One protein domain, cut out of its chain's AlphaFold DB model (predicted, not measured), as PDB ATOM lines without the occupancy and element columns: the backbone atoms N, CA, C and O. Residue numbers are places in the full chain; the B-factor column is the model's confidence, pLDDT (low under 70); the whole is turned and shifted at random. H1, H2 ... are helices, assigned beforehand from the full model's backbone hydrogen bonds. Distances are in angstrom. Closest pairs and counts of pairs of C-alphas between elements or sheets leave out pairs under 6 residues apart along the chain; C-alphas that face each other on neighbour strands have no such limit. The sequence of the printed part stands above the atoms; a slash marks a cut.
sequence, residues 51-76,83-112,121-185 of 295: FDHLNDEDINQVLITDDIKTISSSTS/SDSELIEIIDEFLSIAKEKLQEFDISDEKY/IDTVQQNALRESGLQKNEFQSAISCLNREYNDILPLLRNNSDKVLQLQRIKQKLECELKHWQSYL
ATOM      1  N   PHE A  51     -28.042 -22.503 -20.587       66.56
ATOM      2  CA  PHE A  51     -27.285 -21.758 -21.563       66.56
ATOM      3  C   PHE A  51     -25.946 -22.438 -21.846       66.56
ATOM      4  O   PHE A  51     -25.192 -22.718 -20.913       66.56
ATOM      5  N   ASP A  52     -25.613 -22.655 -23.118       59.03
ATOM      6  CA  ASP A  52     -24.260 -23.051 -23.516       59.03
ATOM      7  C   ASP A  52     -23.340 -21.818 -23.454       59.03
ATOM      8  O   ASP A  52     -22.923 -21.309 -24.484       59.03
ATOM      9  N   HIS A  53     -23.081 -21.289 -22.252       51.41
ATOM     10  CA  HIS A  53     -22.073 -20.259 -21.939       51.41
ATOM     11  C   HIS A  53     -21.831 -19.161 -23.006       51.41
ATOM     12  O   HIS A  53     -20.677 -18.820 -23.260       51.41
ATOM     13  N   LEU A  54     -22.869 -18.588 -23.626       53.75
ATOM     14  CA  LEU A  54     -22.680 -17.376 -24.434       53.75
ATOM     15  C   LEU A  54     -22.653 -16.189 -23.470       53.75
ATOM     16  O   LEU A  54     -23.491 -16.113 -22.566       53.75
ATOM     17  N   ASN A  55     -21.669 -15.301 -23.600       54.09
ATOM     18  CA  ASN A  55     -21.615 -14.119 -22.747       54.09
ATOM     19  C   ASN A  55     -22.703 -13.131 -23.178       54.09
ATOM     20  O   ASN A  55     -23.081 -13.084 -24.349       54.09
ATOM     21  N   ASP A  56     -23.159 -12.282 -22.254       50.94
ATOM     22  CA  ASP A  56     -24.120 -11.214 -22.562       50.94
ATOM     23  C   ASP A  56     -23.634 -10.324 -23.730       50.94
ATOM     24  O   ASP A  56     -24.442  -9.810 -24.497       50.94
ATOM     25  N   GLU A  57     -22.318 -10.163 -23.921       51.78
ATOM     26  CA  GLU A  57     -21.737  -9.425 -25.057       51.78
ATOM     27  C   GLU A  57     -21.922 -10.124 -26.417       51.78
ATOM     28  O   GLU A  57     -22.081  -9.434 -27.425       51.78
ATOM     29  N   ASP A  58     -21.969 -11.461 -26.458       51.75
ATOM     30  CA  ASP A  58     -22.132 -12.244 -27.695       51.75
ATOM     31  C   ASP A  58     -23.580 -12.192 -28.220       51.75
ATOM     32  O   ASP A  58     -23.828 -12.322 -29.417       51.75
ATOM     33  N   ILE A  59     -24.543 -11.953 -27.324       50.47
ATOM     34  CA  ILE A  59     -25.978 -11.833 -27.631       50.47
ATOM     35  C   ILE A  59     -26.351 -10.381 -27.955       50.47
ATOM     36  O   ILE A  59     -27.148 -10.111 -28.856       50.47
ATOM     37  N   ASN A  60     -25.755  -9.422 -27.240       46.72
ATOM     38  CA  ASN A  60     -26.103  -8.004 -27.343       46.72
ATOM     39  C   ASN A  60     -25.614  -7.317 -28.632       46.72
ATOM     40  O   ASN A  60     -25.943  -6.150 -28.846       46.72
ATOM     41  N   GLN A  61     -24.874  -7.999 -29.515       45.53
ATOM     42  CA  GLN A  61     -24.467  -7.414 -30.800       45.53
ATOM     43  C   GLN A  61     -25.593  -7.289 -31.836       45.53
ATOM     44  O   GLN A  61     -25.363  -6.651 -32.863       45.53
ATOM     45  N   VAL A  62     -26.793  -7.836 -31.599       45.19
ATOM     46  CA  VAL A  62     -27.816  -7.874 -32.660       45.19
ATOM     47  C   VAL A  62     -28.990  -6.911 -32.450       45.19
ATOM     48  O   VAL A  62     -29.311  -6.216 -33.404       45.19
ATOM     49  N   LEU A  63     -29.627  -6.749 -31.284       42.12
ATOM     50  CA  LEU A  63     -30.914  -6.017 -31.246       42.12
ATOM     51  C   LEU A  63     -31.191  -5.271 -29.931       42.12
ATOM     52  O   LEU A  63     -31.875  -5.787 -29.053       42.12
ATOM     53  N   ILE A  64     -30.784  -4.001 -29.835       41.38
ATOM     54  CA  ILE A  64     -31.378  -3.067 -28.863       41.38
ATOM     55  C   ILE A  64     -31.654  -1.730 -29.557       41.38
ATOM     56  O   ILE A  64     -30.740  -0.949 -29.804       41.38
ATOM     57  N   THR A  65     -32.927  -1.443 -29.839       46.03
ATOM     58  CA  THR A  65     -33.405  -0.069 -30.055       46.03
ATOM     59  C   THR A  65     -34.394   0.303 -28.948       46.03
ATOM     60  O   THR A  65     -35.240  -0.497 -28.545       46.03
ATOM     61  N   ASP A  66     -34.259   1.519 -28.409       54.16
ATOM     62  CA  ASP A  66     -35.008   2.066 -27.261       54.16
ATOM     63  C   ASP A  66     -36.504   2.366 -27.554       54.16
ATOM     64  O   ASP A  66     -37.204   2.961 -26.729       54.16
ATOM     65  N   ASP A  67     -37.031   1.928 -28.700       54.62
ATOM     66  CA  ASP A  67     -38.327   2.353 -29.252       54.62
ATOM     67  C   ASP A  67     -39.521   2.004 -28.339       54.62
ATOM     68  O   ASP A  67     -40.445   2.802 -28.165       54.62
ATOM     69  N   ILE A  68     -39.470   0.856 -27.648       54.62
ATOM     70  CA  ILE A  68     -40.555   0.394 -26.761       54.62
ATOM     71  C   ILE A  68     -40.740   1.322 -25.555       54.62
ATOM     72  O   ILE A  68     -41.875   1.543 -25.119       54.62
ATOM     73  N   LYS A  69     -39.658   1.884 -24.993       55.22
ATOM     74  CA  LYS A  69     -39.761   2.788 -23.832       55.22
ATOM     75  C   LYS A  69     -40.472   4.081 -24.216       55.22
ATOM     76  O   LYS A  69     -41.257   4.591 -23.417       55.22
ATOM     77  N   THR A  70     -40.265   4.575 -25.434       54.69
ATOM     78  CA  THR A  70     -40.934   5.776 -25.955       54.69
ATOM     79  C   THR A  70     -42.444   5.553 -26.083       54.69
ATOM     80  O   THR A  70     -43.229   6.368 -25.603       54.69
ATOM     81  N   ILE A  71     -42.871   4.398 -26.601       57.81
ATOM     82  CA  ILE A  71     -44.300   4.055 -26.746       57.81
ATOM     83  C   ILE A  71     -44.945   3.729 -25.386       57.81
ATOM     84  O   ILE A  71     -46.077   4.108 -25.086       57.81
ATOM     85  N   SER A  72     -44.211   3.063 -24.496       55.44
ATOM     86  CA  SER A  72     -44.710   2.731 -23.154       55.44
ATOM     87  C   SER A  72     -44.840   3.973 -22.265       55.44
ATOM     88  O   SER A  72     -45.782   4.072 -21.475       55.44
ATOM     89  N   SER A  73     -43.931   4.946 -22.397       51.91
ATOM     90  CA  SER A  73     -43.964   6.211 -21.645       51.91
ATOM     91  C   SER A  73     -45.069   7.154 -22.125       51.91
ATOM     92  O   SER A  73     -45.774   7.706 -21.280       51.91
ATOM     93  N   SER A  74     -45.333   7.239 -23.436       48.22
ATOM     94  CA  SER A  74     -46.490   7.981 -23.971       48.22
ATOM     95  C   SER A  74     -47.838   7.391 -23.521       48.22
ATOM     96  O   SER A  74     -48.824   8.119 -23.384       48.22
ATOM     97  N   THR A  75     -47.873   6.089 -23.208       50.12
ATOM     98  CA  THR A  75     -49.067   5.394 -22.698       50.12
ATOM     99  C   THR A  75     -49.216   5.484 -21.168       50.12
ATOM    100  O   THR A  75     -50.333   5.516 -20.652       50.12
ATOM    101  N   SER A  76     -48.109   5.544 -20.416       45.22
ATOM    102  CA  SER A  76     -48.107   5.486 -18.940       45.22
ATOM    103  C   SER A  76     -48.527   6.794 -18.257       45.22
ATOM    104  O   SER A  76     -48.984   6.772 -17.112       45.22
ATOM    105  N   SER A  83     -58.987   5.079 -25.807       83.81
ATOM    106  CA  SER A  83     -60.043   4.926 -26.803       83.81
ATOM    107  C   SER A  83     -59.730   3.778 -27.766       83.81
ATOM    108  O   SER A  83     -58.573   3.399 -27.948       83.81
ATOM    109  N   ASP A  84     -60.763   3.237 -28.412       86.44
ATOM    110  CA  ASP A  84     -60.610   2.141 -29.373       86.44
ATOM    111  C   ASP A  84     -59.645   2.517 -30.515       86.44
ATOM    112  O   ASP A  84     -58.836   1.691 -30.924       86.44
ATOM    113  N   SER A  85     -59.677   3.775 -30.978       86.69
ATOM    114  CA  SER A  85     -58.765   4.287 -32.016       86.69
ATOM    115  C   SER A  85     -57.312   4.319 -31.542       86.69
ATOM    116  O   SER A  85     -56.435   3.854 -32.257       86.69
ATOM    117  N   GLU A  86     -57.062   4.802 -30.319       88.25
ATOM    118  CA  GLU A  86     -55.709   4.826 -29.742       88.25
ATOM    119  C   GLU A  86     -55.157   3.403 -29.561       88.25
ATOM    120  O   GLU A  86     -53.978   3.161 -29.796       88.25
ATOM    121  N   LEU A  87     -55.997   2.439 -29.163       87.38
ATOM    122  CA  LEU A  87     -55.575   1.040 -29.037       87.38
ATOM    123  C   LEU A  87     -55.192   0.425 -30.385       87.38
ATOM    124  O   LEU A  87     -54.194  -0.286 -30.451       87.38
ATOM    125  N   ILE A  88     -55.977   0.689 -31.432       90.81
ATOM    126  CA  ILE A  88     -55.706   0.229 -32.801       90.81
ATOM    127  C   ILE A  88     -54.372   0.802 -33.291       90.81
ATOM    128  O   ILE A  88     -53.509   0.039 -33.710       90.81
ATOM    129  N   GLU A  89     -54.169   2.115 -33.149       91.31
ATOM    130  CA  GLU A  89     -52.929   2.788 -33.561       91.31
ATOM    131  C   GLU A  89     -51.694   2.200 -32.863       91.31
ATOM    132  O   GLU A  89     -50.708   1.877 -33.524       91.31
ATOM    133  N   ILE A  90     -51.764   1.983 -31.543       89.81
ATOM    134  CA  ILE A  90     -50.655   1.391 -30.777       89.81
ATOM    135  C   ILE A  90     -50.378  -0.055 -31.214       89.81
ATOM    136  O   ILE A  90     -49.221  -0.464 -31.315       89.81
ATOM    137  N   ILE A  91     -51.422  -0.857 -31.447       91.62
ATOM    138  CA  ILE A  91     -51.256  -2.246 -31.897       91.62
ATOM    139  C   ILE A  91     -50.618  -2.284 -33.288       91.62
ATOM    140  O   ILE A  91     -49.685  -3.060 -33.501       91.62
ATOM    141  N   ASP A  92     -51.079  -1.441 -34.212       93.06
ATOM    142  CA  ASP A  92     -50.522  -1.344 -35.562       93.06
ATOM    143  C   ASP A  92     -49.043  -0.923 -35.527       93.06
ATOM    144  O   ASP A  92     -48.220  -1.506 -36.239       93.06
ATOM    145  N   GLU A  93     -48.679   0.022 -34.654       91.44
ATOM    146  CA  GLU A  93     -47.291   0.443 -34.435       91.44
ATOM    147  C   GLU A  93     -46.424  -0.707 -33.896       91.44
ATOM    148  O   GLU A  93     -45.378  -1.016 -34.471       91.44
ATOM    149  N   PHE A  94     -46.880  -1.419 -32.858       91.69
ATOM    150  CA  PHE A  94     -46.170  -2.590 -32.327       91.69
ATOM    151  C   PHE A  94     -45.984  -3.692 -33.371       91.69
ATOM    152  O   PHE A  94     -44.908  -4.288 -33.456       91.69
ATOM    153  N   LEU A  95     -47.001  -3.957 -34.193       92.50
ATOM    154  CA  LEU A  95     -46.908  -4.925 -35.285       92.50
ATOM    155  C   LEU A  95     -45.939  -4.469 -36.381       92.50
ATOM    156  O   LEU A  95     -45.272  -5.313 -36.982       92.50
ATOM    157  N   SER A  96     -45.851  -3.165 -36.652       91.56
ATOM    158  CA  SER A  96     -44.874  -2.606 -37.591       91.56
ATOM    159  C   SER A  96     -43.446  -2.810 -37.086       91.56
ATOM    160  O   SER A  96     -42.628  -3.378 -37.807       91.56
ATOM    161  N   ILE A  97     -43.178  -2.452 -35.826       89.25
ATOM    162  CA  ILE A  97     -41.867  -2.640 -35.183       89.25
ATOM    163  C   ILE A  97     -41.478  -4.119 -35.186       89.25
ATOM    164  O   ILE A  97     -40.361  -4.473 -35.555       89.25
ATOM    165  N   ALA A  98     -42.406  -5.011 -34.832       89.06
ATOM    166  CA  ALA A  98     -42.142  -6.446 -34.830       89.06
ATOM    167  C   ALA A  98     -41.735  -6.976 -36.217       89.06
ATOM    168  O   ALA A  98     -40.829  -7.802 -36.322       89.06
ATOM    169  N   LYS A  99     -42.379  -6.496 -37.290       90.44
ATOM    170  CA  LYS A  99     -42.040  -6.881 -38.671       90.44
ATOM    171  C   LYS A  99     -40.669  -6.366 -39.092       90.44
ATOM    172  O   LYS A  99     -39.931  -7.113 -39.724       90.44
ATOM    173  N   GLU A 100     -40.332  -5.131 -38.740       89.00
ATOM    174  CA  GLU A 100     -39.010  -4.552 -39.004       89.00
ATOM    175  C   GLU A 100     -37.908  -5.371 -38.319       89.00
ATOM    176  O   GLU A 100     -36.965  -5.804 -38.978       89.00
ATOM    177  N   LYS A 101     -38.089  -5.709 -37.037       85.31
ATOM    178  CA  LYS A 101     -37.139  -6.529 -36.267       85.31
ATOM    179  C   LYS A 101     -36.921  -7.922 -36.865       85.31
ATOM    180  O   LYS A 101     -35.803  -8.428 -36.857       85.31
ATOM    181  N   LEU A 102     -37.974  -8.537 -37.407       86.56
ATOM    182  CA  LEU A 102     -37.865  -9.819 -38.109       86.56
ATOM    183  C   LEU A 102     -37.084  -9.693 -39.429       86.56
ATOM    184  O   LEU A 102     -36.266 -10.561 -39.728       86.56
ATOM    185  N   GLN A 103     -37.291  -8.607 -40.183       84.12
ATOM    186  CA  GLN A 103     -36.581  -8.345 -41.443       84.12
ATOM    187  C   GLN A 103     -35.097  -8.024 -41.234       84.12
ATOM    188  O   GLN A 103     -34.260  -8.492 -42.005       84.12
ATOM    189  N   GLU A 104     -34.754  -7.257 -40.194       78.62
ATOM    190  CA  GLU A 104     -33.359  -6.965 -39.824       78.62
ATOM    191  C   GLU A 104     -32.552  -8.259 -39.633       78.62
ATOM    192  O   GLU A 104     -31.421  -8.363 -40.114       78.62
ATOM    193  N   PHE A 105     -33.164  -9.267 -39.005       71.94
ATOM    194  CA  PHE A 105     -32.536 -10.561 -38.751       71.94
ATOM    195  C   PHE A 105     -32.338 -11.395 -40.031       71.94
ATOM    196  O   PHE A 105     -31.293 -12.023 -40.206       71.94
ATOM    197  N   ASP A 106     -33.311 -11.403 -40.953       68.75
ATOM    198  CA  ASP A 106     -33.171 -12.094 -42.251       68.75
ATOM    199  C   ASP A 106     -31.955 -11.573 -43.046       68.75
ATOM    200  O   ASP A 106     -31.205 -12.350 -43.637       68.75
ATOM    201  N   ILE A 107     -31.702 -10.259 -43.004       59.88
ATOM    202  CA  ILE A 107     -30.573  -9.627 -43.707       59.88
ATOM    203  C   ILE A 107     -29.222 -10.010 -43.079       59.88
ATOM    204  O   ILE A 107     -28.223 -10.132 -43.797       59.88
ATOM    205  N   SER A 108     -29.149 -10.178 -41.754       59.56
ATOM    206  CA  SER A 108     -27.919 -10.640 -41.096       59.56
ATOM    207  C   SER A 108     -27.587 -12.098 -41.424       59.56
ATOM    208  O   SER A 108     -26.417 -12.395 -41.675       59.56
ATOM    209  N   ASP A 109     -28.596 -12.974 -41.508       58.31
ATOM    210  CA  ASP A 109     -28.415 -14.393 -41.854       58.31
ATOM    211  C   ASP A 109     -27.868 -14.564 -43.287       58.31
ATOM    212  O   ASP A 109     -26.958 -15.361 -43.531       58.31
ATOM    213  N   GLU A 110     -28.371 -13.786 -44.255       55.78
ATOM    214  CA  GLU A 110     -27.894 -13.839 -45.647       55.78
ATOM    215  C   GLU A 110     -26.444 -13.361 -45.803       55.78
ATOM    216  O   GLU A 110     -25.696 -13.902 -46.619       55.78
ATOM    217  N   LYS A 111     -26.008 -12.366 -45.021       54.75
ATOM    218  CA  LYS A 111     -24.611 -11.898 -45.050       54.75
ATOM    219  C   LYS A 111     -23.641 -12.941 -44.499       54.75
ATOM    220  O   LYS A 111     -22.527 -13.037 -45.005       54.75
ATOM    221  N   TYR A 112     -24.070 -13.725 -43.511       52.56
ATOM    222  CA  TYR A 112     -23.264 -14.794 -42.919       52.56
ATOM    223  C   TYR A 112     -23.049 -15.969 -43.877       52.56
ATOM    224  O   TYR A 112     -21.952 -16.511 -43.957       52.56
ATOM    225  N   ILE A 121     -15.783 -21.984 -37.441       54.44
ATOM    226  CA  ILE A 121     -16.770 -21.359 -36.564       54.44
ATOM    227  C   ILE A 121     -16.726 -22.186 -35.282       54.44
ATOM    228  O   ILE A 121     -17.124 -23.353 -35.284       54.44
ATOM    229  N   ASP A 122     -16.161 -21.616 -34.219       65.00
ATOM    230  CA  ASP A 122     -16.061 -22.299 -32.934       65.00
ATOM    231  C   ASP A 122     -17.471 -22.680 -32.443       65.00
ATOM    232  O   ASP A 122     -18.471 -22.029 -32.764       65.00
ATOM    233  N   THR A 123     -17.556 -23.753 -31.660       64.81
ATOM    234  CA  THR A 123     -18.803 -24.347 -31.150       64.81
ATOM    235  C   THR A 123     -19.703 -23.295 -30.489       64.81
ATOM    236  O   THR A 123     -20.923 -23.338 -30.623       64.81
ATOM    237  N   VAL A 124     -19.091 -22.299 -29.840       63.69
ATOM    238  CA  VAL A 124     -19.756 -21.151 -29.205       63.69
ATOM    239  C   VAL A 124     -20.558 -20.322 -30.214       63.69
ATOM    240  O   VAL A 124     -21.731 -20.032 -29.996       63.69
ATOM    241  N   GLN A 125     -19.965 -19.985 -31.356       64.81
ATOM    242  CA  GLN A 125     -20.596 -19.133 -32.362       64.81
ATOM    243  C   GLN A 125     -21.713 -19.872 -33.117       64.81
ATOM    244  O   GLN A 125     -22.746 -19.278 -33.427       64.81
ATOM    245  N   GLN A 126     -21.564 -21.185 -33.325       67.25
ATOM    246  CA  GLN A 126     -22.649 -22.040 -33.831       67.25
ATOM    247  C   GLN A 126     -23.838 -22.105 -32.861       67.25
ATOM    248  O   GLN A 126     -24.993 -22.010 -33.282       67.25
ATOM    249  N   ASN A 127     -23.573 -22.225 -31.559       68.19
ATOM    250  CA  ASN A 127     -24.617 -22.241 -30.537       68.19
ATOM    251  C   ASN A 127     -25.353 -20.893 -30.445       68.19
ATOM    252  O   ASN A 127     -26.581 -20.879 -30.367       68.19
ATOM    253  N   ALA A 128     -24.636 -19.770 -30.543       69.88
ATOM    254  CA  ALA A 128     -25.231 -18.433 -30.573       69.88
ATOM    255  C   ALA A 128     -26.155 -18.214 -31.773       69.88
ATOM    256  O   ALA A 128     -27.277 -17.721 -31.614       69.88
ATOM    257  N   LEU A 129     -25.717 -18.632 -32.964       71.44
ATOM    258  CA  LEU A 129     -26.527 -18.538 -34.175       71.44
ATOM    259  C   LEU A 129     -27.787 -19.406 -34.061       71.44
ATOM    260  O   LEU A 129     -28.891 -18.959 -34.374       71.44
ATOM    261  N   ARG A 130     -27.636 -20.630 -33.542       76.69
ATOM    262  CA  ARG A 130     -28.755 -21.546 -33.309       76.69
ATOM    263  C   ARG A 130     -29.790 -20.955 -32.353       76.69
ATOM    264  O   ARG A 130     -30.977 -20.974 -32.675       76.69
ATOM    265  N   GLU A 131     -29.373 -20.454 -31.194       78.00
ATOM    266  CA  GLU A 131     -30.311 -19.895 -30.214       78.00
ATOM    267  C   GLU A 131     -30.982 -18.612 -30.716       78.00
ATOM    268  O   GLU A 131     -32.179 -18.424 -30.502       78.00
ATOM    269  N   SER A 132     -30.256 -17.773 -31.458       78.31
ATOM    270  CA  SER A 132     -30.828 -16.591 -32.114       78.31
ATOM    271  C   SER A 132     -31.904 -16.974 -33.139       78.31
ATOM    272  O   SER A 132     -32.994 -16.401 -33.151       78.31
ATOM    273  N   GLY A 133     -31.658 -18.012 -33.947       81.25
ATOM    274  CA  GLY A 133     -32.652 -18.544 -34.883       81.25
ATOM    275  C   GLY A 133     -33.899 -19.103 -34.186       81.25
ATOM    276  O   GLY A 133     -35.023 -18.903 -34.644       81.25
ATOM    277  N   LEU A 134     -33.730 -19.761 -33.037       84.88
ATOM    278  CA  LEU A 134     -34.853 -20.246 -32.229       84.88
ATOM    279  C   LEU A 134     -35.666 -19.101 -31.624       84.88
ATOM    280  O   LEU A 134     -36.895 -19.137 -31.673       84.88
ATOM    281  N   GLN A 135     -34.998 -18.064 -31.112       85.38
ATOM    282  CA  GLN A 135     -35.661 -16.858 -30.622       85.38
ATOM    283  C   GLN A 135     -36.503 -16.206 -31.723       85.38
ATOM    284  O   GLN A 135     -37.661 -15.860 -31.486       85.38
ATOM    285  N   LYS A 136     -35.948 -16.086 -32.937       86.88
ATOM    286  CA  LYS A 136     -36.657 -15.589 -34.126       86.88
ATOM    287  C   LYS A 136     -37.896 -16.406 -34.437       86.88
ATOM    288  O   LYS A 136     -38.960 -15.822 -34.620       86.88
ATOM    289  N   ASN A 137     -37.786 -17.730 -34.452       89.88
ATOM    290  CA  ASN A 137     -38.925 -18.602 -34.734       89.88
ATOM    291  C   ASN A 137     -40.045 -18.425 -33.696       89.88
ATOM    292  O   ASN A 137     -41.217 -18.313 -34.060       89.88
ATOM    293  N   GLU A 138     -39.689 -18.352 -32.412       91.50
ATOM    294  CA  GLU A 138     -40.642 -18.117 -31.326       91.50
ATOM    295  C   GLU A 138     -41.322 -16.749 -31.451       91.50
ATOM    296  O   GLU A 138     -42.554 -16.655 -31.408       91.50
ATOM    297  N   PHE A 139     -40.543 -15.696 -31.685       91.81
ATOM    298  CA  PHE A 139     -41.065 -14.345 -31.853       91.81
ATOM    299  C   PHE A 139     -41.964 -14.233 -33.086       91.81
ATOM    300  O   PHE A 139     -43.105 -13.782 -32.990       91.81
ATOM    301  N   GLN A 140     -41.520 -14.745 -34.234       93.00
ATOM    302  CA  GLN A 140     -42.298 -14.758 -35.470       93.00
ATOM    303  C   GLN A 140     -43.630 -15.498 -35.307       93.00
ATOM    304  O   GLN A 140     -44.670 -15.015 -35.773       93.00
ATOM    305  N   SER A 141     -43.615 -16.654 -34.639       93.12
ATOM    306  CA  SER A 141     -44.815 -17.443 -34.360       93.12
ATOM    307  C   SER A 141     -45.803 -16.659 -33.489       93.12
ATOM    308  O   SER A 141     -46.970 -16.504 -33.863       93.12
ATOM    309  N   ALA A 142     -45.330 -16.067 -32.386       92.81
ATOM    310  CA  ALA A 142     -46.165 -15.274 -31.485       92.81
ATOM    311  C   ALA A 142     -46.786 -14.054 -32.174       92.81
ATOM    312  O   ALA A 142     -48.000 -13.855 -32.101       92.81
ATOM    313  N   ILE A 143     -45.984 -13.276 -32.906       94.56
ATOM    314  CA  ILE A 143     -46.459 -12.100 -33.644       94.56
ATOM    315  C   ILE A 143     -47.484 -12.500 -34.710       94.56
ATOM    316  O   ILE A 143     -48.504 -11.831 -34.869       94.56
ATOM    317  N   SER A 144     -47.275 -13.624 -35.399       94.94
ATOM    318  CA  SER A 144     -48.227 -14.138 -36.393       94.94
ATOM    319  C   SER A 144     -49.566 -14.542 -35.769       94.94
ATOM    320  O   SER A 144     -50.623 -14.290 -36.358       94.94
ATOM    321  N   CYS A 145     -49.544 -15.156 -34.585       94.00
ATOM    322  CA  CYS A 145     -50.744 -15.496 -33.824       94.00
ATOM    323  C   CYS A 145     -51.486 -14.245 -33.335       94.00
ATOM    324  O   CYS A 145     -52.686 -14.126 -33.578       94.00
ATOM    325  N   LEU A 146     -50.776 -13.290 -32.728       94.44
ATOM    326  CA  LEU A 146     -51.358 -12.042 -32.222       94.44
ATOM    327  C   LEU A 146     -51.941 -11.183 -33.348       94.44
ATOM    328  O   LEU A 146     -53.054 -10.680 -33.224       94.44
ATOM    329  N   ASN A 147     -51.239 -11.073 -34.478       95.56
ATOM    330  CA  ASN A 147     -51.739 -10.366 -35.654       95.56
ATOM    331  C   ASN A 147     -53.023 -11.013 -36.198       95.56
ATOM    332  O   ASN A 147     -53.936 -10.317 -36.631       95.56
ATOM    333  N   ARG A 148     -53.127 -12.345 -36.174       95.62
ATOM    334  CA  ARG A 148     -54.353 -13.040 -36.591       95.62
ATOM    335  C   ARG A 148     -55.518 -12.733 -35.654       95.62
ATOM    336  O   ARG A 148     -56.561 -12.303 -36.127       95.62
ATOM    337  N   GLU A 149     -55.306 -12.881 -34.346       93.69
ATOM    338  CA  GLU A 149     -56.323 -12.588 -33.328       93.69
ATOM    339  C   GLU A 149     -56.807 -11.133 -33.422       93.69
ATOM    340  O   GLU A 149     -58.007 -10.860 -33.386       93.69
ATOM    341  N   TYR A 150     -55.876 -10.201 -33.631       94.88
ATOM    342  CA  TYR A 150     -56.167  -8.790 -33.857       94.88
ATOM    343  C   TYR A 150     -57.082  -8.576 -35.068       94.88
ATOM    344  O   TYR A 150     -58.140  -7.957 -34.938       94.88
ATOM    345  N   ASN A 151     -56.727  -9.148 -36.222       94.38
ATOM    346  CA  ASN A 151     -57.519  -9.031 -37.449       94.38
ATOM    347  C   ASN A 151     -58.908  -9.684 -37.334       94.38
ATOM    348  O   ASN A 151     -59.856  -9.197 -37.948       94.38
ATOM    349  N   ASP A 152     -59.055 -10.731 -36.519       93.44
ATOM    350  CA  ASP A 152     -60.350 -11.362 -36.237       93.44
ATOM    351  C   ASP A 152     -61.242 -10.481 -35.336       93.44
ATOM    352  O   ASP A 152     -62.473 -10.490 -35.452       93.44
ATOM    353  N   ILE A 153     -60.640  -9.699 -34.431       91.38
ATOM    354  CA  ILE A 153     -61.352  -8.824 -33.489       91.38
ATOM    355  C   ILE A 153     -61.748  -7.489 -34.118       91.38
ATOM    356  O   ILE A 153     -62.870  -7.036 -33.879       91.38
ATOM    357  N   LEU A 154     -60.870  -6.877 -34.918       89.88
ATOM    358  CA  LEU A 154     -61.085  -5.579 -35.568       89.88
ATOM    359  C   LEU A 154     -62.498  -5.385 -36.163       89.88
ATOM    360  O   LEU A 154     -63.162  -4.403 -35.814       89.88
ATOM    361  N   PRO A 155     -63.033  -6.295 -37.005       90.12
ATOM    362  CA  PRO A 155     -64.361  -6.115 -37.601       90.12
ATOM    363  C   PRO A 155     -65.511  -6.196 -36.583       90.12
ATOM    364  O   PRO A 155     -66.618  -5.730 -36.862       90.12
ATOM    365  N   LEU A 156     -65.268  -6.769 -35.401       89.50
ATOM    366  CA  LEU A 156     -66.263  -7.022 -34.354       89.50
ATOM    367  C   LEU A 156     -66.315  -5.921 -33.281       89.50
ATOM    368  O   LEU A 156     -67.097  -6.037 -32.337       89.50
ATOM    369  N   LEU A 157     -65.511  -4.861 -33.405       84.38
ATOM    370  CA  LEU A 157     -65.331  -3.875 -32.335       84.38
ATOM    371  C   LEU A 157     -66.550  -3.017 -32.020       84.38
ATOM    372  O   LEU A 157     -66.646  -2.542 -30.894       84.38
ATOM    373  N   ARG A 158     -67.467  -2.808 -32.975       77.50
ATOM    374  CA  ARG A 158     -68.561  -1.817 -32.888       77.50
ATOM    375  C   ARG A 158     -69.314  -1.884 -31.545       77.50
ATOM    376  O   ARG A 158     -70.264  -2.648 -31.399       77.50
ATOM    377  N   ASN A 159     -68.903  -1.035 -30.597       69.88
ATOM    378  CA  ASN A 159     -69.413  -0.917 -29.226       69.88
ATOM    379  C   ASN A 159     -69.392  -2.214 -28.392       69.88
ATOM    380  O   ASN A 159     -70.222  -2.383 -27.495       69.88
ATOM    381  N   ASN A 160     -68.463  -3.132 -28.662       84.69
ATOM    382  CA  ASN A 160     -68.357  -4.383 -27.919       84.69
ATOM    383  C   ASN A 160     -67.271  -4.290 -26.834       84.69
ATOM    384  O   ASN A 160     -66.079  -4.402 -27.119       84.69
ATOM    385  N   SER A 161     -67.691  -4.122 -25.574       83.50
ATOM    386  CA  SER A 161     -66.784  -3.995 -24.422       83.50
ATOM    387  C   SER A 161     -65.836  -5.179 -24.258       83.50
ATOM    388  O   SER A 161     -64.689  -4.992 -23.851       83.50
ATOM    389  N   ASP A 162     -66.292  -6.384 -24.596       85.69
ATOM    390  CA  ASP A 162     -65.485  -7.596 -24.471       85.69
ATOM    391  C   ASP A 162     -64.392  -7.621 -25.540       85.69
ATOM    392  O   ASP A 162     -63.263  -8.026 -25.269       85.69
ATOM    393  N   LYS A 163     -64.694  -7.123 -26.745       88.12
ATOM    394  CA  LYS A 163     -63.716  -6.990 -27.833       88.12
ATOM    395  C   LYS A 163     -62.675  -5.917 -27.545       88.12
ATOM    396  O   LYS A 163     -61.499  -6.148 -27.806       88.12
ATOM    397  N   VAL A 164     -63.070  -4.811 -26.917       86.56
ATOM    398  CA  VAL A 164     -62.120  -3.799 -26.429       86.56
ATOM    399  C   VAL A 164     -61.181  -4.393 -25.374       86.56
ATOM    400  O   VAL A 164     -59.975  -4.167 -25.430       86.56
ATOM    401  N   LEU A 165     -61.693  -5.214 -24.450       84.00
ATOM    402  CA  LEU A 165     -60.849  -5.907 -23.470       84.00
ATOM    403  C   LEU A 165     -59.890  -6.909 -24.137       84.00
ATOM    404  O   LEU A 165     -58.737  -7.023 -23.724       84.00
ATOM    405  N   GLN A 166     -60.336  -7.616 -25.180       86.56
ATOM    406  CA  GLN A 166     -59.466  -8.498 -25.966       86.56
ATOM    407  C   GLN A 166     -58.355  -7.712 -26.680       86.56
ATOM    408  O   GLN A 166     -57.199  -8.118 -26.603       86.56
ATOM    409  N   LEU A 167     -58.651  -6.548 -27.272       88.69
ATOM    410  CA  LEU A 167     -57.615  -5.677 -27.846       88.69
ATOM    411  C   LEU A 167     -56.606  -5.194 -26.807       88.69
ATOM    412  O   LEU A 167     -55.408  -5.199 -27.070       88.69
ATOM    413  N   GLN A 168     -57.068  -4.803 -25.618       87.00
ATOM    414  CA  GLN A 168     -56.168  -4.401 -24.534       87.00
ATOM    415  C   GLN A 168     -55.199  -5.530 -24.166       87.00
ATOM    416  O   GLN A 168     -54.010  -5.275 -23.982       87.00
ATOM    417  N   ARG A 169     -55.682  -6.778 -24.134       85.12
ATOM    418  CA  ARG A 169     -54.836  -7.958 -23.913       85.12
ATOM    419  C   ARG A 169     -53.858  -8.192 -25.060       85.12
ATOM    420  O   ARG A 169     -52.692  -8.454 -24.794       85.12
ATOM    421  N   ILE A 170     -54.284  -8.055 -26.317       90.44
ATOM    422  CA  ILE A 170     -53.383  -8.165 -27.478       90.44
ATOM    423  C   ILE A 170     -52.276  -7.115 -27.403       90.44
ATOM    424  O   ILE A 170     -51.106  -7.455 -27.552       90.44
ATOM    425  N   LYS A 171     -52.628  -5.860 -27.103       89.75
ATOM    426  CA  LYS A 171     -51.671  -4.763 -26.914       89.75
ATOM    427  C   LYS A 171     -50.631  -5.109 -25.846       89.75
ATOM    428  O   LYS A 171     -49.441  -4.921 -26.074       89.75
ATOM    429  N   GLN A 172     -51.064  -5.652 -24.706       85.81
ATOM    430  CA  GLN A 172     -50.169  -6.088 -23.627       85.81
ATOM    431  C   GLN A 172     -49.273  -7.263 -24.041       85.81
ATOM    432  O   GLN A 172     -48.074  -7.231 -23.772       85.81
ATOM    433  N   LYS A 173     -49.821  -8.272 -24.729       88.88
ATOM    434  CA  LYS A 173     -49.045  -9.419 -25.219       88.88
ATOM    435  C   LYS A 173     -47.999  -9.001 -26.248       88.88
ATOM    436  O   LYS A 173     -46.861  -9.433 -26.141       88.88
ATOM    437  N   LEU A 174     -48.348  -8.123 -27.190       90.94
ATOM    438  CA  LEU A 174     -47.394  -7.566 -28.155       90.94
ATOM    439  C   LEU A 174     -46.251  -6.826 -27.456       90.94
ATOM    440  O   LEU A 174     -45.086  -7.052 -27.770       90.94
ATOM    441  N   GLU A 175     -46.580  -5.993 -26.468       87.19
ATOM    442  CA  GLU A 175     -45.585  -5.286 -25.660       87.19
ATOM    443  C   GLU A 175     -44.657  -6.267 -24.915       87.19
ATOM    444  O   GLU A 175     -43.452  -6.041 -24.825       87.19
ATOM    445  N   CYS A 176     -45.208  -7.371 -24.403       84.25
ATOM    446  CA  CYS A 176     -44.461  -8.426 -23.722       84.25
ATOM    447  C   CYS A 176     -43.529  -9.190 -24.678       84.25
ATOM    448  O   CYS A 176     -42.343  -9.329 -24.391       84.25
ATOM    449  N   GLU A 177     -44.022  -9.613 -25.846       89.00
ATOM    450  CA  GLU A 177     -43.216 -10.307 -26.860       89.00
ATOM    451  C   GLU A 177     -42.062  -9.431 -27.361       89.00
ATOM    452  O   GLU A 177     -40.933  -9.902 -27.476       89.00
ATOM    453  N   LEU A 178     -42.308  -8.137 -27.583       86.44
ATOM    454  CA  LEU A 178     -41.259  -7.189 -27.958       86.44
ATOM    455  C   LEU A 178     -40.214  -7.007 -26.839       86.44
ATOM    456  O   LEU A 178     -39.020  -6.909 -27.117       86.44
ATOM    457  N   LYS A 179     -40.622  -7.021 -25.563       83.00
ATOM    458  CA  LYS A 179     -39.679  -7.021 -24.427       83.00
ATOM    459  C   LYS A 179     -38.883  -8.326 -24.342       83.00
ATOM    460  O   LYS A 179     -37.692  -8.286 -24.034       83.00
ATOM    461  N   HIS A 180     -39.500  -9.474 -24.608       82.19
ATOM    462  CA  HIS A 180     -38.814 -10.773 -24.628       82.19
ATOM    463  C   HIS A 180     -37.799 -10.880 -25.763       82.19
ATOM    464  O   HIS A 180     -36.717 -11.432 -25.563       82.19
ATOM    465  N   TRP A 181     -38.110 -10.292 -26.917       82.19
ATOM    466  CA  TRP A 181     -37.169 -10.139 -28.021       82.19
ATOM    467  C   TRP A 181     -35.904  -9.383 -27.592       82.19
ATOM    468  O   TRP A 181     -34.797  -9.849 -27.839       82.19
ATOM    469  N   GLN A 182     -36.063  -8.269 -26.867       75.75
ATOM    470  CA  GLN A 182     -34.946  -7.429 -26.413       75.75
ATOM    471  C   GLN A 182     -34.151  -8.002 -25.234       75.75
ATOM    472  O   GLN A 182     -32.951  -7.786 -25.137       75.75
ATOM    473  N   SER A 183     -34.824  -8.661 -24.289       69.56
ATOM    474  CA  SER A 183     -34.210  -9.087 -23.020       69.56
ATOM    475  C   SER A 183     -33.521 -10.445 -23.081       69.56
ATOM    476  O   SER A 183     -32.900 -10.820 -22.093       69.56
ATOM    477  N   TYR A 184     -33.653 -11.157 -24.205       69.44
ATOM    478  CA  TYR A 184     -33.071 -12.470 -24.466       69.44
ATOM    479  C   TYR A 184     -33.142 -13.409 -23.242       69.44
ATOM    480  O   TYR A 184     -32.206 -13.576 -22.463       69.44
ATOM    481  N   LEU A 185     -34.305 -14.028 -23.036       72.62
ATOM    482  CA  LEU A 185     -34.497 -15.006 -21.962       72.62
ATOM    483  C   LEU A 185     -34.320 -16.429 -22.517       72.62
ATOM    484  O   LEU A 185     -35.099 -16.819 -23.381       72.62
TER     485      LEU A 185
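What this domain is: This is residues 51 to 76, 83 to 112 and 121 to 185 of the 295 residues of the protein "Hypothetical protein" of Rotaria sordida (UniProt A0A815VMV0). Long helices H3, H4 and H5 make a rod-shaped up-and-down bundle, each running against the one before it in the chain; short H2 packs on H5, and tiny H1 is near H4. The printed part has 121 residues, five named helices, H1 to H5, no named strand: all helix. It is only just loose, close to compact: radius of gyration of the C-alphas 16.7 A, spans 58 by 27 by 25 A.

How they stand to each other: H4, residues 123 to 156, and H5, residues 161 to 183, form a hairpin at 13 degrees; closest C-alphas, Ile 153 and Lys 163, 6.4 A. H3, residues 84 to 112, touches H5, the same way at 29 degrees; closest C-alphas, Ile 91 and Lys 171, 5.6 A. Every O i to N i+4 pair in H5 is within hydrogen-bond range; in H3 24 of 25, in H4 28 of 30.

Where its parts are: H4 spans 50.6 A, beginning at C-alpha 123 (-18.803, -24.347, -31.150); H5 spans 33.0 A, ending at C-alpha 183 (-34.210, -9.087, -23.020).

The domain as a whole: Cuts leave gaps of 14.3 A between C-alphas 76 and 83 and 11.2 A between 112 and 121. Residues 51 to 76 are among those under pLDDT 70.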